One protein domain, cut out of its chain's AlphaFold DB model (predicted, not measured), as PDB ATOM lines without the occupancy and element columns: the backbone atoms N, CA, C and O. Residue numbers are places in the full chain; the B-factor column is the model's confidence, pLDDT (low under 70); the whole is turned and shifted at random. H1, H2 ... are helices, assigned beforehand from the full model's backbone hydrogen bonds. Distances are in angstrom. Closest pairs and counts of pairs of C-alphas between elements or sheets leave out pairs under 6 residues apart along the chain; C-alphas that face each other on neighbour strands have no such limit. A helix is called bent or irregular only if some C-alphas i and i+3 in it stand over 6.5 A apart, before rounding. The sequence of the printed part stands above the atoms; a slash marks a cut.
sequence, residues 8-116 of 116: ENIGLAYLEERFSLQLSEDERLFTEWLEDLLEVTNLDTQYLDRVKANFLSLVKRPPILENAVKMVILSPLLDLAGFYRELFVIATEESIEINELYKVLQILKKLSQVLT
ATOM      1  N   GLU A   8      10.146 -22.532 -39.805       80.44
ATOM      2  CA  GLU A   8       9.741 -21.139 -40.048       80.44
ATOM      3  C   GLU A   8       9.227 -20.403 -38.800       80.44
ATOM      4  O   GLU A   8       9.233 -19.176 -38.764       80.44
ATOM      5  N   ASN A   9       8.822 -21.144 -37.763       82.25
ATOM      6  CA  ASN A   9       8.333 -20.600 -36.497       82.25
ATOM      7  C   ASN A   9       9.387 -20.652 -35.378       82.25
ATOM      8  O   ASN A   9       9.090 -20.309 -34.234       82.25
ATOM      9  N   ILE A  10      10.617 -21.078 -35.684       88.94
ATOM     10  CA  ILE A  10      11.715 -21.177 -34.719       88.94
ATOM     11  C   ILE A  10      12.614 -19.946 -34.863       88.94
ATOM     12  O   ILE A  10      13.283 -19.766 -35.874       88.94
ATOM     13  N   GLY A  11      12.643 -19.104 -33.827       91.69
ATOM     14  CA  GLY A  11      13.587 -17.987 -33.700       91.69
ATOM     15  C   GLY A  11      14.492 -18.122 -32.490       91.69
ATOM     16  O   GLY A  11      14.291 -18.993 -31.643       91.69
ATOM     17  N   LEU A  12      15.453 -17.207 -32.358       93.00
ATOM     18  CA  LEU A  12      16.392 -17.233 -31.232       93.00
ATOM     19  C   LEU A  12      15.680 -17.111 -29.875       93.00
ATOM     20  O   LEU A  12      16.029 -17.834 -28.951       93.00
ATOM     21  N   ALA A  13      14.633 -16.280 -29.761       93.38
ATOM     22  CA  ALA A  13      13.868 -16.170 -28.513       93.38
ATOM     23  C   ALA A  13      13.195 -17.497 -28.125       93.38
ATOM     24  O   ALA A  13      13.216 -17.885 -26.962       93.38
ATOM     25  N   TYR A  14      12.657 -18.232 -29.103       93.38
ATOM     26  CA  TYR A  14      12.074 -19.552 -28.858       93.38
ATOM     27  C   TYR A  14      13.123 -20.537 -28.326       93.38
ATOM     28  O   TYR A  14      12.857 -21.290 -27.392       93.38
ATOM     29  N   LEU A  15      14.323 -20.522 -28.909       93.25
ATOM     30  CA  LEU A  15      15.425 -21.390 -28.504       93.25
ATOM     31  C   LEU A  15      15.940 -21.061 -27.093       93.25
ATOM     32  O   LEU A  15      16.172 -21.968 -26.292       93.25
ATOM     33  N   GLU A  16      16.055 -19.775 -26.773       94.69
ATOM     34  CA  GLU A  16      16.409 -19.283 -25.439       94.69
ATOM     35  C   GLU A  16      15.364 -19.687 -24.393       94.69
ATOM     36  O   GLU A  16      15.700 -20.267 -23.363       94.69
ATOM     37  N   GLU A  17      14.081 -19.446 -24.663       94.19
ATOM     38  CA  GLU A  17      12.997 -19.711 -23.712       94.19
ATOM     39  C   GLU A  17      12.757 -21.209 -23.502       94.19
ATOM     40  O   GLU A  17      12.505 -21.656 -22.382       94.19
ATOM     41  N   ARG A  18      12.817 -22.006 -24.576       93.44
ATOM     42  CA  ARG A  18      12.433 -23.421 -24.522       93.44
ATOM     43  C   ARG A  18      13.570 -24.345 -24.111       93.44
ATOM     44  O   ARG A  18      13.302 -25.382 -23.505       93.44
ATOM     45  N   PHE A  19      14.800 -23.988 -24.459       93.62
ATOM     46  CA  PHE A  19      15.970 -24.846 -24.273       93.62
ATOM     47  C   PHE A  19      17.075 -24.183 -23.447       93.62
ATOM     48  O   PHE A  19      18.116 -24.803 -23.246       93.62
ATOM     49  N   SER A  20      16.867 -22.950 -22.964       94.94
ATOM     50  CA  SER A  20      17.871 -22.188 -22.206       94.94
ATOM     51  C   SER A  20      19.187 -22.009 -22.966       94.94
ATOM     52  O   SER A  20      20.251 -21.897 -22.357       94.94
ATOM     53  N   LEU A  21      19.119 -21.994 -24.302       94.62
ATOM     54  CA  LEU A  21      20.278 -21.713 -25.140       94.62
ATOM     55  C   LEU A  21      20.670 -20.244 -25.018       94.62
ATOM     56  O   LEU A  21      19.839 -19.383 -24.736       94.62
ATOM     57  N   GLN A  22      21.945 -19.964 -25.258       92.56
ATOM     58  CA  GLN A  22      22.483 -18.613 -25.330       92.56
ATOM     59  C   GLN A  22      23.251 -18.462 -26.637       92.56
ATOM     60  O   GLN A  22      23.929 -19.394 -27.076       92.56
ATOM     61  N   LEU A  23      23.132 -17.291 -27.260       90.19
ATOM     62  CA  LEU A  23      23.972 -16.942 -28.394       90.19
ATOM     63  C   LEU A  23      25.405 -16.741 -27.889       90.19
ATOM     64  O   LEU A  23      25.632 -15.930 -26.992       90.19
ATOM     65  N   SER A  24      26.352 -17.496 -28.442       90.88
ATOM     66  CA  SER A  24      27.766 -17.325 -28.118       90.88
ATOM     67  C   SER A  24      28.383 -16.246 -29.000       90.88
ATOM     68  O   SER A  24      28.242 -16.294 -30.220       90.88
ATOM     69  N   GLU A  25      29.104 -15.322 -28.373       86.62
ATOM     70  CA  GLU A  25      29.956 -14.326 -29.040       86.62
ATOM     71  C   GLU A  25      31.446 -14.714 -28.953       86.62
ATOM     72  O   GLU A  25      32.322 -13.894 -29.205       86.62
ATOM     73  N   ASP A  26      31.759 -15.954 -28.553       89.69
ATOM     74  CA  ASP A  26      33.143 -16.436 -28.514       89.69
ATOM     75  C   ASP A  26      33.644 -16.735 -29.933       89.69
ATOM     76  O   ASP A  26      33.284 -17.746 -30.543       89.69
ATOM     77  N   GLU A  27      34.509 -15.861 -30.438       82.62
ATOM     78  CA  GLU A  27      35.156 -15.971 -31.752       82.62
ATOM     79  C   GLU A  27      36.003 -17.248 -31.896       82.62
ATOM     80  O   GLU A  27      36.291 -17.685 -33.007       82.62
ATOM     81  N   ARG A  28      36.357 -17.911 -30.788       86.12
ATOM     82  CA  ARG A  28      37.173 -19.135 -30.790       86.12
ATOM     83  C   ARG A  28      36.376 -20.407 -31.076       86.12
ATOM     84  O   ARG A  28      36.961 -21.485 -31.089       86.12
ATOM     85  N   LEU A  29      35.058 -20.317 -31.264       86.38
ATOM     86  CA  LEU A  29      34.227 -21.488 -31.564       86.38
ATOM     87  C   LEU A  29      34.424 -22.032 -32.982       86.38
ATOM     88  O   LEU A  29      34.226 -23.225 -33.190       86.38
ATOM     89  N   PHE A  30      34.791 -21.168 -33.930       85.25
ATOM     90  CA  PHE A  30      34.971 -21.517 -35.340       85.25
ATOM     91  C   PHE A  30      36.272 -20.903 -35.856       85.25
ATOM     92  O   PHE A  30      36.269 -20.065 -36.757       85.25
ATOM     93  N   THR A  31      37.396 -21.280 -35.241       86.81
ATOM     94  CA  THR A  31      38.715 -20.750 -35.616       86.81
ATOM     95  C   THR A  31      39.066 -21.062 -37.064       86.81
ATOM     96  O   THR A  31      39.714 -20.250 -37.709       86.81
ATOM     97  N   GLU A  32      38.556 -22.170 -37.608       88.31
ATOM     98  CA  GLU A  32      38.744 -22.567 -39.006       88.31
ATOM     99  C   GLU A  32      38.147 -21.554 -39.993       88.31
ATOM    100  O   GLU A  32      38.512 -21.544 -41.164       88.31
ATOM    101  N   TRP A  33      37.209 -20.710 -39.554       84.88
ATOM    102  CA  TRP A  33      36.631 -19.649 -40.386       84.88
ATOM    103  C   TRP A  33      37.428 -18.346 -40.317       84.88
ATOM    104  O   TRP A  33      37.168 -17.448 -41.110       84.88
ATOM    105  N   LEU A  34      38.361 -18.238 -39.369       81.88
ATOM    106  CA  LEU A  34      39.208 -17.065 -39.150       81.88
ATOM    107  C   LEU A  34      40.605 -17.225 -39.768       81.88
ATOM    108  O   LEU A  34      41.378 -16.267 -39.795       81.88
ATOM    109  N   GLU A  35      40.935 -18.419 -40.258       86.25
ATOM    110  CA  GLU A  35      42.192 -18.702 -40.949       86.25
ATOM    111  C   GLU A  35      42.179 -18.120 -42.375       86.25
ATOM    112  O   GLU A  35      41.164 -18.156 -43.068       86.25
ATOM    113  N   ASP A  36      43.316 -17.563 -42.811       86.88
ATOM    114  CA  ASP A  36      43.550 -17.028 -44.165       86.88
ATOM    115  C   ASP A  36      42.538 -15.973 -44.671       86.88
ATOM    116  O   ASP A  36      42.367 -15.775 -45.879       86.88
ATOM    117  N   LEU A  37      41.883 -15.247 -43.760       84.12
ATOM    118  CA  LEU A  37      41.006 -14.136 -44.124       84.12
ATOM    119  C   LEU A  37      41.799 -12.908 -44.585       84.12
ATOM    120  O   LEU A  37      42.856 -12.569 -44.052       84.12
ATOM    121  N   LEU A  38      41.239 -12.193 -45.561       83.75
ATOM    122  CA  LEU A  38      41.730 -10.873 -45.942       83.75
ATOM    123  C   LEU A  38      41.493  -9.878 -44.801       83.75
ATOM    124  O   LEU A  38      40.437  -9.892 -44.166       83.75
ATOM    125  N   GLU A  39      42.449  -8.976 -44.582       83.75
ATOM    126  CA  GLU A  39      42.262  -7.876 -43.639       83.75
ATOM    127  C   GLU A  39      41.114  -6.969 -44.105       83.75
ATOM    128  O   GLU A  39      41.116  -6.443 -45.222       83.75
ATOM    129  N   VAL A  40      40.133  -6.773 -43.227       86.94
ATOM    130  CA  VAL A  40      39.055  -5.790 -43.383       86.94
ATOM    131  C   VAL A  40      39.402  -4.522 -42.620       86.94
ATOM    132  O   VAL A  40      40.032  -4.559 -41.561       86.94
ATOM    133  N   THR A  41      38.991  -3.369 -43.144       93.19
ATOM    134  CA  THR A  41      39.258  -2.105 -42.457       93.19
ATOM    135  C   THR A  41      38.390  -1.966 -41.203       93.19
ATOM    136  O   THR A  41      37.334  -2.589 -41.066       93.19
ATOM    137  N   ASN A  42      38.788  -1.078 -40.287       94.62
ATOM    138  CA  ASN A  42      37.966  -0.747 -39.116       94.62
ATOM    139  C   ASN A  42      36.576  -0.210 -39.504       94.62
ATOM    140  O   ASN A  42      35.610  -0.429 -38.778       94.62
ATOM    141  N   LEU A  43      36.469   0.496 -40.634       94.69
ATOM    142  CA  LEU A  43      35.189   1.010 -41.125       94.69
ATOM    143  C   LEU A  43      34.298  -0.123 -41.641       94.69
ATOM    144  O   LEU A  43      33.118  -0.164 -41.294       94.69
ATOM    145  N   ASP A  44      34.867  -1.060 -42.402       93.62
ATOM    146  CA  ASP A  44      34.136  -2.234 -42.886       93.62
ATOM    147  C   ASP A  44      33.667  -3.097 -41.714       93.62
ATOM    148  O   ASP A  44      32.518  -3.529 -41.686       93.62
ATOM    149  N   THR A  45      34.516  -3.269 -40.698       93.06
ATOM    150  CA  THR A  45      34.179  -4.012 -39.474       93.06
ATOM    151  C   THR A  45      32.967  -3.396 -38.771       93.06
ATOM    152  O   THR A  45      31.983  -4.086 -38.528       93.06
ATOM    153  N   GLN A  46      32.967  -2.078 -38.539       95.25
ATOM    154  CA  GLN A  46      31.824  -1.388 -37.920       95.25
ATOM    155  C   GLN A  46      30.537  -1.519 -38.743       95.25
ATOM    156  O   GLN A  46      29.434  -1.609 -38.194       95.25
ATOM    157  N   TYR A  47      30.663  -1.508 -40.070       95.31
ATOM    158  CA  TYR A  47      29.530  -1.722 -40.959       95.31
ATOM    159  C   TYR A  47      28.987  -3.153 -40.829       95.31
ATOM    160  O   TYR A  47      27.781  -3.341 -40.652       95.31
ATOM    161  N   LEU A  48      29.868  -4.155 -40.867       94.44
ATOM    162  CA  LEU A  48      29.523  -5.570 -40.729       94.44
ATOM    163  C   LEU A  48      28.898  -5.876 -39.361       94.44
ATOM    164  O   LEU A  48      27.887  -6.578 -39.308       94.44
ATOM    165  N   ASP A  49      29.404  -5.279 -38.282       94.88
ATOM    166  CA  ASP A  49      28.830  -5.396 -36.938       94.88
ATOM    167  C   ASP A  49      27.380  -4.908 -36.900       94.88
ATOM    168  O   ASP A  49      26.501  -5.549 -36.314       94.88
ATOM    169  N   ARG A  50      27.088  -3.795 -37.584       95.88
ATOM    170  CA  ARG A  50      25.720  -3.278 -37.698       95.88
ATOM    171  C   ARG A  50      24.821  -4.231 -38.487       95.88
ATOM    172  O   ARG A  50      23.679  -4.449 -38.083       95.88
ATOM    173  N   VAL A  51      25.311  -4.802 -39.588       96.56
ATOM    174  CA  VAL A  51      24.559  -5.799 -40.373       96.56
ATOM    175  C   VAL A  51      24.270  -7.043 -39.526       96.56
ATOM    176  O   VAL A  51      23.118  -7.480 -39.468       96.56
ATOM    177  N   LYS A  52      25.271  -7.556 -38.796       94.19
ATOM    178  CA  LYS A  52      25.128  -8.681 -37.856       94.19
ATOM    179  C   LYS A  52      24.075  -8.380 -36.790       94.19
ATOM    180  O   LYS A  52      23.155  -9.174 -36.603       94.19
ATOM    181  N   ALA A  53      24.151  -7.225 -36.132       94.69
ATOM    182  CA  ALA A  53      23.189  -6.832 -35.103       94.69
ATOM    183  C   ALA A  53      21.752  -6.754 -35.648       94.69
ATOM    184  O   ALA A  53      20.815  -7.261 -35.024       94.69
ATOM    185  N   ASN A  54      21.568  -6.174 -36.838       94.31
ATOM    186  CA  ASN A  54      20.249  -6.096 -37.460       94.31
ATOM    187  C   ASN A  54      19.707  -7.487 -37.828       94.31
ATOM    188  O   ASN A  54      18.525  -7.759 -37.612       94.31
ATOM    189  N   PHE A  55      20.560  -8.379 -38.343       92.62
ATOM    190  CA  PHE A  55      20.190  -9.766 -38.617       92.62
ATOM    191  C   PHE A  55      19.751 -10.501 -37.349       92.62
ATOM    192  O   PHE A  55      18.678 -11.104 -37.331       92.62
ATOM    193  N   LEU A  56      20.530 -10.405 -36.269       92.81
ATOM    194  CA  LEU A  56      20.190 -11.029 -34.989       92.81
ATOM    195  C   LEU A  56      18.857 -10.506 -34.440       92.81
ATOM    196  O   LEU A  56      18.058 -11.281 -33.911       92.81
ATOM    197  N   SER A  57      18.570  -9.214 -34.619       92.25
ATOM    198  CA  SER A  57      17.265  -8.646 -34.276       92.25
ATOM    199  C   SER A  57      16.137  -9.223 -35.137       92.25
ATOM    200  O   SER A  57      15.062  -9.510 -34.612       92.25
ATOM    201  N   LEU A  58      16.366  -9.399 -36.443       91.31
ATOM    202  CA  LEU A  58      15.381  -9.943 -37.381       91.31
ATOM    203  C   LEU A  58      15.038 -11.404 -37.060       91.31
ATOM    204  O   LEU A  58      13.869 -11.782 -37.061       91.31
ATOM    205  N   VAL A  59      16.042 -12.223 -36.736       91.25
ATOM    206  CA  VAL A  59      15.855 -13.659 -36.460       91.25
ATOM    207  C   VAL A  59      15.442 -13.967 -35.022       91.25
ATOM    208  O   VAL A  59      15.121 -15.111 -34.687       91.25
ATOM    209  N   LYS A  60      15.410 -12.949 -34.154       92.50
ATOM    210  CA  LYS A  60      14.993 -13.102 -32.759       92.50
ATOM    211  C   LYS A  60      13.570 -13.644 -32.656       92.50
ATOM    212  O   LYS A  60      13.321 -14.531 -31.839       92.50
ATOM    213  N   ARG A  61      12.649 -13.113 -33.471       87.00
ATOM    214  CA  ARG A  61      11.225 -13.471 -33.471       87.00
ATOM    215  C   ARG A  61      10.698 -13.603 -34.909       87.00
ATOM    216  O   ARG A  61      10.517 -12.575 -35.558       87.00
ATOM    217  N   PRO A  62      10.449 -14.828 -35.404       83.00
ATOM    218  CA  PRO A  62       9.863 -15.052 -36.722       83.00
ATOM    219  C   PRO A  62       8.408 -14.545 -36.784       83.00
ATOM    220  O   PRO A  62       7.801 -14.303 -35.736       83.00
ATOM    221  N   PRO A  63       7.819 -14.403 -37.987       84.12
ATOM    222  CA  PRO A  63       8.335 -14.830 -39.292       84.12
ATOM    223  C   PRO A  63       9.392 -13.884 -39.871       84.12
ATOM    224  O   PRO A  63       9.238 -12.665 -39.857       84.12
ATOM    225  N   ILE A  64      10.453 -14.462 -40.436       82.31
ATOM    226  CA  ILE A  64      11.454 -13.714 -41.198       82.31
ATOM    227  C   ILE A  64      10.977 -13.650 -42.648       82.31
ATOM    228  O   ILE A  64      10.913 -14.666 -43.337       82.31
ATOM    229  N   LEU A  65      10.632 -12.453 -43.110       84.94
ATOM    230  CA  LEU A  65      10.238 -12.243 -44.499       84.94
ATOM    231  C   LEU A  65      11.477 -12.151 -45.387       84.94
ATOM    232  O   LEU A  65      12.430 -11.442 -45.064       84.94
ATOM    233  N   GLU A  66      11.429 -12.797 -46.546       85.50
ATOM    234  CA  GLU A  66      12.505 -12.768 -47.540       85.50
ATOM    235  C   GLU A  66      12.910 -11.333 -47.921       85.50
ATOM    236  O   GLU A  66      14.091 -10.994 -47.928       85.50
ATOM    237  N   ASN A  67      11.934 -10.443 -48.131       88.50
ATOM    238  CA  ASN A  67      12.210  -9.032 -48.408       88.50
ATOM    239  C   ASN A  67      12.937  -8.327 -47.252       88.50
ATOM    240  O   ASN A  67      13.793  -7.482 -47.499       88.50
ATOM    241  N   ALA A  68      12.645  -8.686 -45.999       90.25
ATOM    242  CA  ALA A  68      13.363  -8.130 -44.856       90.25
ATOM    243  C   ALA A  68      14.823  -8.606 -44.844       90.25
ATOM    244  O   ALA A  68      15.721  -7.802 -44.617       90.25
ATOM    245  N   VAL A  69      15.079  -9.875 -45.176       89.69
ATOM    246  CA  VAL A  69      16.442 -10.413 -45.349       89.69
ATOM    247  C   VAL A  69      17.182  -9.682 -46.468       89.69
ATOM    248  O   VAL A  69      18.320  -9.247 -46.272       89.69
ATOM    249  N   LYS A  70      16.521  -9.482 -47.616       91.62
ATOM    250  CA  LYS A  70      17.066  -8.723 -48.749       91.62
ATOM    251  C   LYS A  70      17.490  -7.319 -48.316       91.62
ATOM    252  O   LYS A  70      18.629  -6.934 -48.542       91.62
ATOM    253  N   MET A  71      16.615  -6.593 -47.623       92.00
ATOM    254  CA  MET A  71      16.872  -5.207 -47.217       92.00
ATOM    255  C   MET A  71      17.897  -5.065 -46.087       92.00
ATOM    256  O   MET A  71      18.676  -4.117 -46.085       92.00
ATOM    257  N   VAL A  72      17.866  -5.957 -45.097       93.12
ATOM    258  CA  VAL A  72      18.628  -5.803 -43.847       93.12
ATOM    259  C   VAL A  72      20.016  -6.436 -43.926       93.12
ATOM    260  O   VAL A  72      20.914  -6.023 -43.194       93.12
ATOM    261  N   ILE A  73      20.194  -7.422 -44.809       93.31
ATOM    262  CA  ILE A  73      21.428  -8.207 -44.906       93.31
ATOM    263  C   ILE A  73      22.015  -8.118 -46.305       93.31
ATOM    264  O   ILE A  73      23.122  -7.614 -46.472       93.31
ATOM    265  N   LEU A  74      21.282  -8.597 -47.316       93.50
ATOM    266  CA  LEU A  74      21.856  -8.784 -48.650       93.50
ATOM    267  C   LEU A  74      22.229  -7.449 -49.284       93.50
ATOM    268  O   LEU A  74      23.358  -7.294 -49.734       93.50
ATOM    269  N   SER A  75      21.322  -6.474 -49.283       94.00
ATOM    270  CA  SER A  75      21.590  -5.169 -49.883       94.00
ATOM    271  C   SER A  75      22.785  -4.448 -49.246       94.00
ATOM    272  O   SER A  75      23.664  -4.026 -49.995       94.00
ATOM    273  N   PRO A  76      22.896  -4.363 -47.904       95.38
ATOM    274  CA  PRO A  76      24.087  -3.827 -47.248       95.38
ATOM    275  C   PRO A  76      25.395  -4.531 -47.627       95.38
ATOM    276  O   PRO A  76      26.394  -3.873 -47.900       95.38
ATOM    277  N   LEU A  77      25.407  -5.867 -47.671       95.25
ATOM    278  CA  LEU A  77      26.620  -6.620 -48.010       95.25
ATOM    279  C   LEU A  77      27.019  -6.443 -49.478       95.25
ATOM    280  O   LEU A  77      28.204  -6.325 -49.785       95.25
ATOM    281  N   LEU A  78      26.038  -6.400 -50.383       93.88
ATOM    282  CA  LEU A  78      26.282  -6.159 -51.804       93.88
ATOM    283  C   LEU A  78      26.824  -4.750 -52.059       93.88
ATOM    284  O   LEU A  78      27.722  -4.585 -52.886       93.88
ATOM    285  N   ASP A  79      26.315  -3.754 -51.332       93.56
ATOM    286  CA  ASP A  79      26.824  -2.384 -51.374       93.56
ATOM    287  C   ASP A  79      28.274  -2.309 -50.877       93.56
ATOM    288  O   ASP A  79      29.142  -1.792 -51.585       93.56
ATOM    289  N   LEU A  80      28.557  -2.906 -49.712       93.19
ATOM    290  CA  LEU A  80      29.900  -2.947 -49.124       93.19
ATOM    291  C   LEU A  80      30.917  -3.605 -50.065       93.19
ATOM    292  O   LEU A  80      32.021  -3.097 -50.244       93.19
ATOM    293  N   ALA A  81      30.530  -4.700 -50.723       91.50
ATOM    294  CA  ALA A  81      31.365  -5.399 -51.697       91.50
ATOM    295  C   ALA A  81      31.460  -4.686 -53.065       91.50
ATOM    296  O   ALA A  81      32.195  -5.131 -53.946       91.50
ATOM    297  N   GLY A  82      30.737  -3.579 -53.266       92.00
ATOM    298  CA  GLY A  82      30.788  -2.785 -54.492       92.00
ATOM    299  C   GLY A  82      30.014  -3.374 -55.675       92.00
ATOM    300  O   GLY A  82      30.191  -2.901 -56.796       92.00
ATOM    301  N   PHE A  83      29.120  -4.345 -55.457       93.12
ATOM    302  CA  PHE A  83      28.333  -4.984 -56.523       93.12
ATOM    303  C   PHE A  83      27.280  -4.069 -57.164       93.12
ATOM    304  O   PHE A  83      26.661  -4.435 -58.159       93.12
ATOM    305  N   TYR A  84      27.074  -2.875 -56.613       90.94
ATOM    306  CA  TYR A  84      26.218  -1.839 -57.197       90.94
ATOM    307  C   TYR A  84      26.972  -0.865 -58.108       90.94
ATOM    308  O   TYR A  84      26.378   0.076 -58.634       90.94
ATOM    309  N   ARG A  85      28.281  -1.069 -58.288       90.81
ATOM    310  CA  ARG A  85      29.132  -0.242 -59.144       90.81
ATOM    311  C   ARG A  85      29.217  -0.813 -60.560       90.81
ATOM    312  O   ARG A  85      28.797  -1.936 -60.832       90.81
ATOM    313  N   GLU A  86      29.783  -0.010 -61.456       87.19
ATOM    314  CA  GLU A  86      30.106  -0.412 -62.827       87.19
ATOM    315  C   GLU A  86      30.903  -1.732 -62.847       87.19
ATOM    316  O   GLU A  86      31.630  -2.027 -61.900       87.19
ATOM    317  N   LEU A  87      30.763  -2.510 -63.929       89.25
ATOM    318  CA  LEU A  87      31.153  -3.928 -64.094       89.25
ATOM    319  C   LEU A  87      30.126  -4.951 -63.585       89.25
ATOM    320  O   LEU A  87      30.191  -6.112 -63.995       89.25
ATOM    321  N   PHE A  88      29.139  -4.528 -62.794       89.12
ATOM    322  CA  PHE A  88      28.035  -5.374 -62.348       89.12
ATOM    323  C   PHE A  88      26.682  -4.778 -62.748       89.12
ATOM    324  O   PHE A  88      26.493  -3.563 -62.771       89.12
ATOM    325  N   VAL A  89      25.724  -5.647 -63.081       84.69
ATOM    326  CA  VAL A  89      24.341  -5.264 -63.390       84.69
ATOM    327  C   VAL A  89      23.420  -6.042 -62.465       84.69
ATOM    328  O   VAL A  89      23.455  -7.272 -62.436       84.69
ATOM    329  N   ILE A  90      22.596  -5.323 -61.707       81.81
ATOM    330  CA  ILE A  90      21.601  -5.934 -60.829       81.81
ATOM    331  C   ILE A  90      20.441  -6.426 -61.694       81.81
ATOM    332  O   ILE A  90      19.791  -5.637 -62.379       81.81
ATOM    333  N   ALA A  91      20.156  -7.721 -61.616       82.44
ATOM    334  CA  ALA A  91      18.915  -8.301 -62.103       82.44
ATOM    335  C   ALA A  91      18.027  -8.643 -60.904       82.44
ATOM    336  O   ALA A  91      18.502  -9.161 -59.891       82.44
ATOM    337  N   THR A  92      16.737  -8.342 -61.005       77.06
ATOM    338  CA  THR A  92      15.748  -8.843 -60.049       77.06
ATOM    339  C   THR A  92      15.374 -10.272 -60.414       77.06
ATOM    340  O   THR A  92      15.380 -10.618 -61.594       77.06
ATOM    341  N   GLU A  93      15.022 -11.091 -59.423       76.19
ATOM    342  CA  GLU A  93      14.453 -12.415 -59.691       76.19
ATOM    343  C   GLU A  93      13.275 -12.304 -60.664       76.19
ATOM    344  O   GLU A  93      12.408 -11.437 -60.523       76.19
ATOM    345  N   GLU A  94      13.252 -13.192 -61.656       74.75
ATOM    346  CA  GLU A  94      12.092 -13.343 -62.521       74.75
ATOM    347  C   GLU A  94      10.950 -13.941 -61.699       74.75
ATOM    348  O   GLU A  94      11.102 -14.973 -61.041       74.75
ATOM    349  N   SER A  95       9.788 -13.290 -61.722       67.56
ATOM    350  CA  SER A  95       8.601 -13.820 -61.066       67.56
ATOM    351  C   SER A  95       8.184 -15.114 -61.760       67.56
ATOM    352  O   SER A  95       7.703 -15.090 -62.894       67.56
ATOM    353  N   ILE A  96       8.334 -16.245 -61.078       68.88
ATOM    354  CA  ILE A  96       7.777 -17.510 -61.549       68.88
ATOM    355  C   ILE A  96       6.311 -17.557 -61.117       68.88
ATOM    356  O   ILE A  96       5.997 -17.833 -59.957       68.88
ATOM    357  N   GLU A  97       5.392 -17.305 -62.049       66.12
ATOM    358  CA  GLU A  97       3.980 -17.627 -61.843       66.12
ATOM    359  C   GLU A  97       3.824 -19.152 -61.804       66.12
ATOM    360  O   GLU A  97       3.812 -19.836 -62.832       66.12
ATOM    361  N   ILE A  98       3.702 -19.715 -60.601       63.47
ATOM    362  CA  ILE A  98       3.325 -21.120 -60.446       63.47
ATOM    363  C   ILE A  98       1.842 -21.231 -60.797       63.47
ATOM    364  O   ILE A  98       0.970 -21.134 -59.935       63.47
ATOM    365  N   ASN A  99       1.548 -21.439 -62.078       69.75
ATOM    366  CA  ASN A  99       0.208 -21.814 -62.504       69.75
ATOM    367  C   ASN A  99      -0.156 -23.155 -61.836       69.75
ATOM    368  O   ASN A  99       0.665 -24.074 -61.798       69.75
ATOM    369  N   GLU A 100      -1.374 -23.290 -61.312       69.19
ATOM    370  CA  GLU A 100      -1.848 -24.479 -60.582       69.19
ATOM    371  C   GLU A 100      -1.636 -25.791 -61.367       69.19
ATOM    372  O   GLU A 100      -1.388 -26.851 -60.786       69.19
ATOM    373  N   LEU A 101      -1.599 -25.715 -62.701       68.69
ATOM    374  CA  LEU A 101      -1.268 -26.836 -63.580       68.69
ATOM    375  C   LEU A 101       0.147 -27.408 -63.347       68.69
ATOM    376  O   LEU A 101       0.343 -28.623 -63.406       68.69
ATOM    377  N   TYR A 102       1.133 -26.562 -63.031       70.44
ATOM    378  CA  TYR A 102       2.505 -26.993 -62.745       70.44
ATOM    379  C   TYR A 102       2.613 -27.764 -61.424       70.44
ATOM    380  O   TYR A 102       3.371 -28.734 -61.348       70.44
ATOM    381  N   LYS A 103       1.823 -27.403 -60.401       69.50
ATOM    382  CA  LYS A 103       1.751 -28.166 -59.141       69.50
ATOM    383  C   LYS A 103       1.193 -29.567 -59.377       69.50
ATOM    384  O   LYS A 103       1.777 -30.544 -58.909       69.50
ATOM    385  N   VAL A 104       0.111 -29.677 -60.152       75.50
ATOM    386  CA  VAL A 104      -0.494 -30.970 -60.513       75.50
ATOM    387  C   VAL A 104       0.506 -31.842 -61.277       75.50
ATOM    388  O   VAL A 104       0.684 -33.010 -60.933       75.50
ATOM    389  N   LEU A 105       1.226 -31.278 -62.251       76.56
ATOM    390  CA  LEU A 105       2.249 -32.009 -63.005       76.56
ATOM    391  C   LEU A 105       3.394 -32.512 -62.113       76.56
ATOM    392  O   LEU A 105       3.846 -33.644 -62.291       76.56
ATOM    393  N   GLN A 106       3.844 -31.731 -61.124       72.94
ATOM    394  CA  GLN A 106       4.859 -32.200 -60.176       72.94
ATOM    395  C   GLN A 106       4.356 -33.331 -59.270       72.94
ATOM    396  O   GLN A 106       5.105 -34.275 -59.010       72.94
ATOM    397  N   ILE A 107       3.102 -33.267 -58.817       77.75
ATOM    398  CA  ILE A 107       2.487 -34.334 -58.016       77.75
ATOM    399  C   ILE A 107       2.388 -35.621 -58.841       77.75
ATOM    400  O   ILE A 107       2.813 -36.678 -58.378       77.75
ATOM    401  N   LEU A 108       1.908 -35.533 -60.084       80.88
ATOM    402  CA  LEU A 108       1.808 -36.683 -60.986       80.88
ATOM    403  C   LEU A 108       3.181 -37.296 -61.292       80.88
ATOM    404  O   LEU A 108       3.323 -38.517 -61.293       80.88
ATOM    405  N   LYS A 109       4.211 -36.463 -61.480       78.06
ATOM    406  CA  LYS A 109       5.587 -36.924 -61.707       78.06
ATOM    407  C   LYS A 109       6.164 -37.655 -60.490       78.06
ATOM    408  O   LYS A 109       6.814 -38.684 -60.658       78.06
ATOM    409  N   LYS A 110       5.894 -37.171 -59.272       78.44
ATOM    410  CA  LYS A 110       6.279 -37.870 -58.031       78.44
ATOM    411  C   LYS A 110       5.531 -39.194 -57.868       78.44
ATOM    412  O   LYS A 110       6.142 -40.182 -57.485       78.44
ATOM    413  N   LEU A 111       4.239 -39.236 -58.193       78.44
ATOM    414  CA  LEU A 111       3.445 -40.468 -58.125       78.44
ATOM    415  C   LEU A 111       3.931 -41.523 -59.126       78.44
ATOM    416  O   LEU A 111       4.002 -42.695 -58.772       78.44
ATOM    417  N   SER A 112       4.328 -41.130 -60.340       77.88
ATOM    418  CA  SER A 112       4.842 -42.085 -61.332       77.88
ATOM    419  C   SER A 112       6.164 -42.733 -60.904       77.88
ATOM    420  O   SER A 112       6.383 -43.901 -61.203       77.88
ATOM    421  N   GLN A 113       7.026 -42.008 -60.186       72.06
ATOM    422  CA  GLN A 113       8.291 -42.537 -59.656       72.06
ATOM    423  C   GLN A 113       8.104 -43.498 -58.478       72.06
ATOM    424  O   GLN A 113       9.008 -44.267 -58.183       72.06
ATOM    425  N   VAL A 114       6.957 -43.447 -57.796       72.25
ATOM    426  CA  VAL A 114       6.606 -44.383 -56.714       72.25
ATOM    427  C   VAL A 114       5.897 -45.628 -57.261       72.25
ATOM    428  O   VAL A 114       5.886 -46.671 -56.613       72.25
ATOM    429  N   LEU A 115       5.298 -45.524 -58.450       61.19
ATOM    430  CA  LEU A 115       4.548 -46.595 -59.113       61.19
ATOM    431  C   LEU A 115       5.375 -47.393 -60.141       61.19
ATOM    432  O   LEU A 115       4.808 -48.255 -60.812       61.19
ATOM    433  N   THR A 116       6.677 -47.116 -60.268       52.19
ATOM    434  CA  THR A 116       7.632 -47.851 -61.122       52.19
ATOM    435  C   THR A 116       8.750 -48.411 -60.259       52.19
ATOM    436  O   THR A 116       9.137 -49.578 -60.486       52.19
TER     437      THR A 116
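Overview. This is residues 8 to 116 of the 116 residues of the protein "Restriction endonuclease" of Nostoc cycadae WK-1 (UniProt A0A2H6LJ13). Two helices, H3 and H4, lie side by side as a helical hairpin, and the short helix H1 sits at the far end of H3, making a corner with it. From this small body a long arm, residues 85 to 116, sticks out and ends in the helix H5, while residues 24 to 39, with the short helix H2, stand free as a loop between H1 and H3. The printed part has 109 residues with five named helices in the order H1, H2, H3, H4, H5 and no named strand; the class is all helix. It is extended, with a radius of gyration of the C-alphas of 20.5 A, and spans 57 by 48 by 27 A.

Arrangement. H1, residues 12 to 19, only just touches H3, residues 42 to 60, with 3 pairs of C-alphas within 8 A. The closest C-alphas are those of Leu 12 and Lys 60, 4.6 A apart, and H3 touches H1 with residues 59 to 60 alone. H1 and H3 run the same way at a steep tilt of 55 degrees. H2, residues 27 to 33, touches no helix. H3 touches H4, residues 66 to 80, and the two form a helical hairpin, opposite ways at a shallow tilt of 6 degrees; their closest C-alphas, those of Val 51 and Ile 73, are 6.0 A apart. H5, residues 100 to 114, touches no helix. In H1, H3 and H5 every O i to N i+4 pair is within hydrogen-bond range; in H4 it is 9 of 11, and in H2 0 of 3, with 1 of 4 O i to N i+3 pairs within range.

Along the chain. H1 begins at C-alpha 12, at (16.392, -17.233, -31.232). H2 is irregular, with C-alphas 29 and 32 8.8 A apart. H3, the longest helix with 19 residues, measures 26.8 A from C-alpha 42, at (37.966, -0.747, -39.116), to C-alpha 60. H4 measures 20.0 A and is only just irregular, with C-alphas 72 and 75 6.8 A apart. H5 measures 22.0 A and ends at C-alpha 114, at (6.606, -44.383, -56.714).

Size, cuts and confidence. The two C-alphas farthest apart, those of Asn 42 and Thr 116, are 60.2 A apart. The body without the free stretches has 61 residues and spans 40 by 25 by 10 A. The printed part has no cut and ends at Thr 116, the chain's last residue. The link from H4 to H5, residues 81 to 99, is long, and the link from H3 to H4 is tight. The mean pLDDT of the printed part is 86.0; residues 95 to 101, 103 and 115 to 116 are under 70.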